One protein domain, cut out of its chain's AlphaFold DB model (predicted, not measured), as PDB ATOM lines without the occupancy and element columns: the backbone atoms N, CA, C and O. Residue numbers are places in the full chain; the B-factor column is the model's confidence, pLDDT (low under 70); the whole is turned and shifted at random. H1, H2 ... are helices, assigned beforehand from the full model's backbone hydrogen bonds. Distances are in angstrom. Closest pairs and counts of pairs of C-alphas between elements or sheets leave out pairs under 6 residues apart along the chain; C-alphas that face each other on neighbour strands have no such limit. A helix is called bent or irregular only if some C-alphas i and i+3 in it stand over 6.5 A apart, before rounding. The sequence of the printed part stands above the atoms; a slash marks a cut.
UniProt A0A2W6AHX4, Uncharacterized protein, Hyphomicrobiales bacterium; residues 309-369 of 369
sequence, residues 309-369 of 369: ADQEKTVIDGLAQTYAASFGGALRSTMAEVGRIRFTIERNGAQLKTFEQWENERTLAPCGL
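Overview. This is residues 309 to 369 of the 369 residues of an uncharacterized protein of Hyphomicrobiales bacterium (UniProt A0A2W6AHX4). Two helices folded back on each other make the body: the long H2 crosses H1 and touches it, and a free arm sticks out from the far end of H2. That arm is residues 348 to 369, of which 348 to 351 belong to H2 and 355 to 364 to the short helix H3, with a tail after it; it stands free, with no C-alpha 8 or more residues away along the chain within 10 A. The printed part has 61 residues with three named helices, H1, H2 and H3 in that order along the chain, and no named strand; the class is all helix. The whole is extended, with a radius of gyration of the C-alphas of 16.3 A, and elongated, spanning 46 by 26 by 21 A.

Arrangement. Begin with the longest helix, H2, residues 330 to 351. Look near Ile 345, where it has a kink of 43 degrees, and then at C-alphas 347 and 350, which are 8.2 A apart: H2 is irregular, and its line is a rough one. H1, residues 310 to 324, touches H2 with 25 pairs of C-alphas within 8 A. Their closest C-alphas are those of Ala 320 and Gly 339, 4.3 A apart. Their lines stand at a steep tilt of 48 degrees, and they run opposite ways. H3, residues 355 to 364, is apart from both H1 and H2. In the backbones of H1 and H3 every O i to N i+4 pair is within hydrogen-bond range; in H2 this holds for 15 of 18 pairs.

Along the chain. Find C-alpha 330 at (189.360, 242.718, 195.148); from there H2 runs 31.3 A to C-alpha 351 at (210.123, 224.066, 180.899). For H1, start at C-alpha 310 at (195.125, 217.764, 188.896) and go 20.4 A to C-alpha 324. H3 is the shortest, 14.4 A from C-alpha 355 to C-alpha 364 at (215.480, 233.486, 163.487).

Size, cuts and confidence. The two C-alphas farthest apart are those of Ser 326 and Leu 369, 47.3 A. Without the stretch that stands free, the body has 39 residues and spans 30 by 16 by 12 A. Both links are tight: five residues lie between H1 and H2, and three between H2 and H3. The printed part has no cut and ends at Leu 369, the chain's last residue. The mean pLDDT of the printed part is 83.8; look at residues 363 to 369, of which 363 and 364 belong to H3, for the values under 70.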
ATOM      1  N   ALA A 309     198.894 217.814 185.779       93.19
ATOM      2  CA  ALA A 309     197.982 216.888 186.444       93.19
ATOM      3  C   ALA A 309     197.226 217.577 187.599       93.19
ATOM      4  O   ALA A 309     197.757 218.472 188.263       93.19
ATOM      5  N   ASP A 310     196.004 217.127 187.896       90.75
ATOM      6  CA  ASP A 310     195.125 217.764 188.896       90.75
ATOM      7  C   ASP A 310     195.733 217.820 190.305       90.75
ATOM      8  O   ASP A 310     195.526 218.782 191.053       90.75
ATOM      9  N   GLN A 311     196.545 216.819 190.659       90.06
ATOM     10  CA  GLN A 311     197.279 216.804 191.921       90.06
ATOM     11  C   GLN A 311     198.271 217.976 192.020       90.06
ATOM     12  O   GLN A 311     198.365 218.620 193.064       90.06
ATOM     13  N   GLU A 312     198.979 218.297 190.937       88.06
ATOM     14  CA  GLU A 312     199.957 219.389 190.912       88.06
ATOM     15  C   GLU A 312     199.285 220.762 190.834       88.06
ATOM     16  O   GLU A 312     199.718 221.697 191.515       88.06
ATOM     17  N   LYS A 313     198.181 220.870 190.082       90.81
ATOM     18  CA  LYS A 313     197.339 222.076 190.051       90.81
ATOM     19  C   LYS A 313     196.834 222.439 191.444       90.81
ATOM     20  O   LYS A 313     196.960 223.589 191.854       90.81
ATOM     21  N   THR A 314     196.358 221.448 192.201       92.19
ATOM     22  CA  THR A 314     195.848 221.634 193.572       92.19
ATOM     23  C   THR A 314     196.931 222.157 194.518       92.19
ATOM     24  O   THR A 314     196.675 223.053 195.322       92.19
ATOM     25  N   VAL A 315     198.163 221.646 194.405       92.94
ATOM     26  CA  VAL A 315     199.305 222.129 195.201       92.94
ATOM     27  C   VAL A 315     199.624 223.589 194.873       92.94
ATOM     28  O   VAL A 315     199.796 224.401 195.782       92.94
ATOM     29  N   ILE A 316     199.686 223.940 193.587       91.69
ATOM     30  CA  ILE A 316     199.979 225.310 193.144       91.69
ATOM     31  C   ILE A 316     198.854 226.274 193.542       91.69
ATOM     32  O   ILE A 316     199.144 227.365 194.032       91.69
ATOM     33  N   ASP A 317     197.589 225.880 193.389       92.81
ATOM     34  CA  ASP A 317     196.441 226.689 193.805       92.81
ATOM     35  C   ASP A 317     196.406 226.890 195.324       92.81
ATOM     36  O   ASP A 317     196.135 227.998 195.787       92.81
ATOM     37  N   GLY A 318     196.754 225.863 196.106       90.69
ATOM     38  CA  GLY A 318     196.910 225.980 197.555       90.69
ATOM     39  C   GLY A 318     197.962 227.025 197.936       90.69
ATOM     40  O   GLY A 318     197.670 227.942 198.705       90.69
ATOM     41  N   LEU A 319     199.155 226.956 197.332       91.69
ATOM     42  CA  LEU A 319     200.226 227.941 197.546       91.69
ATOM     43  C   LEU A 319     199.806 229.353 197.116       91.69
ATOM     44  O   LEU A 319     200.050 230.326 197.834       91.69
ATOM     45  N   ALA A 320     199.136 229.474 195.968       92.12
ATOM     46  CA  ALA A 320     198.630 230.738 195.451       92.12
ATOM     47  C   ALA A 320     197.584 231.370 196.380       92.12
ATOM     48  O   ALA A 320     197.614 232.580 196.606       92.12
ATOM     49  N   GLN A 321     196.693 230.566 196.967       91.00
ATOM     50  CA  GLN A 321     195.709 231.041 197.939       91.00
ATOM     51  C   GLN A 321     196.346 231.458 199.266       91.00
ATOM     52  O   GLN A 321     195.932 232.471 199.831       91.00
ATOM     53  N   THR A 322     197.365 230.737 199.749       91.75
ATOM     54  CA  THR A 322     198.135 231.144 200.936       91.75
ATOM     55  C   THR A 322     198.853 232.469 200.696       91.75
ATOM     56  O   THR A 322     198.781 233.362 201.536       91.75
ATOM     57  N   TYR A 323     199.476 232.640 199.528       89.69
ATOM     58  CA  TYR A 323     200.092 233.904 199.124       89.69
ATOM     59  C   TYR A 323     199.068 235.041 199.016       89.69
ATOM     60  O   TYR A 323     199.307 236.149 199.481       89.69
ATOM     61  N   ALA A 324     197.896 234.768 198.446       90.88
ATOM     62  CA  ALA A 324     196.835 235.757 198.311       90.88
ATOM     63  C   ALA A 324     196.193 236.150 199.652       90.88
ATOM     64  O   ALA A 324     195.630 237.237 199.757       90.88
ATOM     65  N   ALA A 325     196.252 235.291 200.675       89.12
ATOM     66  CA  ALA A 325     195.583 235.507 201.959       89.12
ATOM     67  C   ALA A 325     196.092 236.740 202.726       89.12
ATOM     68  O   ALA A 325     195.352 237.279 203.546       89.12
ATOM     69  N   SER A 326     197.305 237.224 202.435       87.75
ATOM     70  CA  SER A 326     197.833 238.477 202.995       87.75
ATOM     71  C   SER A 326     197.220 239.741 202.377       87.75
ATOM     72  O   SER A 326     197.544 240.845 202.807       87.75
ATOM     73  N   PHE A 327     196.353 239.605 201.370       88.06
ATOM     74  CA  PHE A 327     195.730 240.716 200.656       88.06
ATOM     75  C   PHE A 327     194.208 240.725 200.865       88.06
ATOM     76  O   PHE A 327     193.552 239.682 200.881       88.06
ATOM     77  N   GLY A 328     193.632 241.918 201.028       85.94
ATOM     78  CA  GLY A 328     192.196 242.113 201.253       85.94
ATOM     79  C   GLY A 328     191.408 242.443 199.979       85.94
ATOM     80  O   GLY A 328     191.944 242.996 199.019       85.94
ATOM     81  N   GLY A 329     190.106 242.145 199.998       82.00
ATOM     82  CA  GLY A 329     189.141 242.596 198.986       82.00
ATOM     83  C   GLY A 329     189.449 242.136 197.556       82.00
ATOM     84  O   GLY A 329     189.956 241.037 197.339       82.00
ATOM     85  N   ALA A 330     189.152 242.993 196.575       76.75
ATOM     86  CA  ALA A 330     189.360 242.718 195.148       76.75
ATOM     87  C   ALA A 330     190.830 242.442 194.771       76.75
ATOM     88  O   ALA A 330     191.093 241.825 193.746       76.75
ATOM     89  N   LEU A 331     191.794 242.844 195.607       83.69
ATOM     90  CA  LEU A 331     193.212 242.567 195.380       83.69
ATOM     91  C   LEU A 331     193.565 241.093 195.647       83.69
ATOM     92  O   LEU A 331     194.499 240.562 195.049       83.69
ATOM     93  N   ARG A 332     192.806 240.412 196.519       88.69
ATOM     94  CA  ARG A 332     193.034 239.004 196.875       88.69
ATOM     95  C   ARG A 332     192.894 238.078 195.669       88.69
ATOM     96  O   ARG A 332     193.722 237.193 195.486       88.69
ATOM     97  N   SER A 333     191.879 238.283 194.831       84.00
ATOM     98  CA  SER A 333     191.667 237.466 193.627       84.00
ATOM     99  C   SER A 333     192.773 237.688 192.594       84.00
ATOM    100  O   SER A 333     193.327 236.719 192.079       84.00
ATOM    101  N   THR A 334     193.174 238.941 192.356       87.44
ATOM    102  CA  THR A 334     194.296 239.263 191.463       87.44
ATOM    103  C   THR A 334     195.609 238.663 191.968       87.44
ATOM    104  O   THR A 334     196.381 238.113 191.187       87.44
ATOM    105  N   MET A 335     195.871 238.716 193.278       89.50
ATOM    106  CA  MET A 335     197.087 238.135 193.855       89.50
ATOM    107  C   MET A 335     197.076 236.604 193.859       89.50
ATOM    108  O   MET A 335     198.146 236.010 193.771       89.50
ATOM    109  N   ALA A 336     195.905 235.961 193.891       88.94
ATOM    110  CA  ALA A 336     195.805 234.516 193.693       88.94
ATOM    111  C   ALA A 336     196.216 234.123 192.263       88.94
ATOM    112  O   ALA A 336     196.981 233.180 192.083       88.94
ATOM    113  N   GLU A 337     195.799 234.884 191.249       88.38
ATOM    114  CA  GLU A 337     196.226 234.654 189.862       88.38
ATOM    115  C   GLU A 337     197.733 234.909 189.671       88.38
ATOM    116  O   GLU A 337     198.440 234.088 189.084       88.38
ATOM    117  N   VAL A 338     198.256 236.000 190.241       89.69
ATOM    118  CA  VAL A 338     199.703 236.290 190.252       89.69
ATOM    119  C   VAL A 338     200.481 235.184 190.973       89.69
ATOM    120  O   VAL A 338     201.521 234.744 190.482       89.69
ATOM    121  N   GLY A 339     199.968 234.711 192.111       89.19
ATOM    122  CA  GLY A 339     200.540 233.615 192.889       89.19
ATOM    123  C   GLY A 339     200.591 232.316 192.090       89.19
ATOM    124  O   GLY A 339     201.639 231.678 192.041       89.19
ATOM    125  N   ARG A 340     199.510 231.964 191.384       92.88
ATOM    126  CA  ARG A 340     199.457 230.775 190.520       92.88
ATOM    127  C   ARG A 340     200.543 230.815 189.450       92.88
ATOM    128  O   ARG A 340     201.293 229.851 189.304       92.88
ATOM    129  N   ILE A 341     200.670 231.936 188.738       91.44
ATOM    130  CA  ILE A 341     201.712 232.117 187.719       91.44
ATOM    131  C   ILE A 341     203.104 232.000 188.353       91.44
ATOM    132  O   ILE A 341     203.945 231.255 187.856       91.44
ATOM    133  N   ARG A 342     203.339 232.683 189.480       91.81
ATOM    134  CA  ARG A 342     204.618 232.656 190.199       91.81
ATOM    135  C   ARG A 342     205.018 231.240 190.619       91.81
ATOM    136  O   ARG A 342     206.112 230.805 190.276       91.81
ATOM    137  N   PHE A 343     204.148 230.517 191.318       92.88
ATOM    138  CA  PHE A 343     204.463 229.175 191.813       92.88
ATOM    139  C   PHE A 343     204.539 228.140 190.690       92.88
ATOM    140  O   PHE A 343     205.310 227.188 190.796       92.88
ATOM    141  N   THR A 344     203.825 228.346 189.579       91.81
ATOM    142  CA  THR A 344     204.018 227.521 188.376       91.81
ATOM    143  C   THR A 344     205.413 227.724 187.795       91.81
ATOM    144  O   THR A 344     206.098 226.749 187.504       91.81
ATOM    145  N   ILE A 345     205.867 228.974 187.681       90.81
ATOM    146  CA  ILE A 345     207.214 229.307 187.203       90.81
ATOM    147  C   ILE A 345     208.296 228.776 188.152       90.81
ATOM    148  O   ILE A 345     209.301 228.254 187.686       90.81
ATOM    149  N   GLU A 346     208.126 228.906 189.469       90.81
ATOM    150  CA  GLU A 346     209.113 228.432 190.449       90.81
ATOM    151  C   GLU A 346     209.269 226.905 190.414       90.81
ATOM    152  O   GLU A 346     210.379 226.397 190.547       90.81
ATOM    153  N   ARG A 347     208.172 226.167 190.197       90.06
ATOM    154  CA  ARG A 347     208.176 224.696 190.209       90.06
ATOM    155  C   ARG A 347     208.485 224.069 188.851       90.06
ATOM    156  O   ARG A 347     209.106 223.016 188.808       90.06
ATOM    157  N   ASN A 348     208.083 224.716 187.757       89.19
ATOM    158  CA  ASN A 348     208.203 224.197 186.390       89.19
ATOM    159  C   ASN A 348     209.073 225.085 185.488       89.19
ATOM    160  O   ASN A 348     209.021 224.985 184.265       89.19
ATOM    161  N   GLY A 349     209.895 225.957 186.076       82.12
ATOM    162  CA  GLY A 349     210.692 226.944 185.345       82.12
ATOM    163  C   GLY A 349     211.673 226.354 184.335       82.12
ATOM    164  O   GLY A 349     211.989 227.019 183.358       82.12
ATOM    165  N   ALA A 350     212.090 225.097 184.513       86.69
ATOM    166  CA  ALA A 350     212.929 224.383 183.549       86.69
ATOM    167  C   ALA A 350     212.238 224.143 182.190       86.69
ATOM    168  O   ALA A 350     212.921 223.931 181.194       86.69
ATOM    169  N   GLN A 351     210.900 224.185 182.138       85.75
ATOM    170  CA  GLN A 351     210.123 224.066 180.899       85.75
ATOM    171  C   GLN A 351     209.940 225.416 180.180       85.75
ATOM    172  O   GLN A 351     209.460 225.458 179.049       85.75
ATOM    173  N   LEU A 352     210.308 226.530 180.823       88.19
ATOM    174  CA  LEU A 352     210.224 227.866 180.242       88.19
ATOM    175  C   LEU A 352     211.535 228.224 179.543       88.19
ATOM    176  O   LEU A 352     212.620 228.038 180.089       88.19
ATOM    177  N   LYS A 353     211.426 228.812 178.349       90.50
ATOM    178  CA  LYS A 353     212.585 229.346 177.622       90.50
ATOM    179  C   LYS A 353     213.189 230.519 178.386       90.50
ATOM    180  O   LYS A 353     212.449 231.346 178.922       90.50
ATOM    181  N   THR A 354     214.516 230.613 178.396       90.12
ATOM    182  CA  THR A 354     215.216 231.792 178.925       90.12
ATOM    183  C   THR A 354     215.013 233.002 178.009       90.12
ATOM    184  O   THR A 354     214.599 232.859 176.857       90.12
ATOM    185  N   PHE A 355     215.336 234.204 178.503       87.31
ATOM    186  CA  PHE A 355     215.264 235.434 177.709       87.31
ATOM    187  C   PHE A 355     216.074 235.311 176.411       87.31
ATOM    188  O   PHE A 355     215.545 235.577 175.338       87.31
ATOM    189  N   GLU A 356     217.313 234.819 176.500       87.62
ATOM    190  CA  GLU A 356     218.202 234.629 175.347       87.62
ATOM    191  C   GLU A 356     217.659 233.594 174.349       87.62
ATOM    192  O   GLU A 356     217.726 233.801 173.140       87.62
ATOM    193  N   GLN A 357     217.074 232.492 174.829       89.06
ATOM    194  CA  GLN A 357     216.480 231.464 173.966       89.06
ATOM    195  C   GLN A 357     215.234 231.977 173.235       89.06
ATOM    196  O   GLN A 357     215.117 231.805 172.023       89.06
ATOM    197  N   TRP A 358     214.324 232.638 173.955       90.62
ATOM    198  CA  TRP A 358     213.124 233.254 173.380       90.62
ATOM    199  C   TRP A 358     213.477 234.330 172.346       90.62
ATOM    200  O   TRP A 358     212.838 234.453 171.301       90.62
ATOM    201  N   GLU A 359     214.519 235.100 172.627       85.44
ATOM    202  CA  GLU A 359     214.986 236.175 171.771       85.44
ATOM    203  C   GLU A 359     215.640 235.672 170.480       85.44
ATOM    204  O   GLU A 359     215.321 236.182 169.405       85.44
ATOM    205  N   ASN A 360     216.489 234.645 170.571       84.31
ATOM    206  CA  ASN A 360     217.143 234.031 169.414       84.31
ATOM    207  C   ASN A 360     216.143 233.365 168.457       84.31
ATOM    208  O   ASN A 360     216.299 233.427 167.242       84.31
ATOM    209  N   GLU A 361     215.077 232.758 168.975       82.94
ATOM    210  CA  GLU A 361     214.022 232.189 168.129       82.94
ATOM    211  C   GLU A 361     213.198 233.266 167.421       82.94
ATOM    212  O   GLU A 361     212.789 233.092 166.274       82.94
ATOM    213  N   ARG A 362     212.982 234.407 168.082       73.62
ATOM    214  CA  ARG A 362     212.256 235.539 167.505       73.62
ATOM    215  C   ARG A 362     213.064 236.262 166.423       73.62
ATOM    216  O   ARG A 362     212.462 236.817 165.509       73.62
ATOM    217  N   THR A 363     214.395 236.269 166.505       63.16
ATOM    218  CA  THR A 363     215.274 236.814 165.453       63.16
ATOM    219  C   THR A 363     215.506 235.842 164.294       63.16
ATOM    220  O   THR A 363     215.777 236.297 163.185       63.16
ATOM    221  N   LEU A 364     215.372 234.529 164.519       54.81
ATOM    222  CA  LEU A 364     215.480 233.486 163.487       54.81
ATOM    223  C   LEU A 364     214.157 233.177 162.767       54.81
ATOM    224  O   LEU A 364     214.173 232.499 161.740       54.81
ATOM    225  N   ALA A 365     213.021 233.672 163.262       48.28
ATOM    226  CA  ALA A 365     211.756 233.616 162.540       48.28
ATOM    227  C   ALA A 365     211.799 234.603 161.353       48.28
ATOM    228  O   ALA A 365     211.873 235.814 161.580       48.28
ATOM    229  N   PRO A 366     211.765 234.142 160.087       43.34
ATOM    230  CA  PRO A 366     211.691 235.055 158.957       43.34
ATOM    231  C   PRO A 366     210.380 235.839 159.049       43.34
ATOM    232  O   PRO A 366     209.326 235.253 159.293       43.34
ATOM    233  N   CYS A 367     210.447 237.159 158.845       45.22
ATOM    234  CA  CYS A 367     209.272 237.982 158.566       45.22
ATOM    235  C   CYS A 367     208.452 237.296 157.463       45.22
ATOM    236  O   CYS A 367     208.860 237.287 156.302       45.22
ATOM    237  N   GLY A 368     207.334 236.684 157.844       37.88
ATOM    238  CA  GLY A 368     206.520 235.848 156.978       37.88
ATOM    239  C   GLY A 368     205.041 236.115 157.215       37.88
ATOM    240  O   GLY A 368     204.457 235.476 158.083       37.88
ATOM    241  N   LEU A 369     204.524 237.020 156.372       32.94
ATOM    242  CA  LEU A 369     203.127 237.305 156.000       32.94
ATOM    243  C   LEU A 369     202.211 237.983 157.028       32.94
ATOM    244  O   LEU A 369     201.835 237.359 158.043       32.94
TER     245      LEU A 369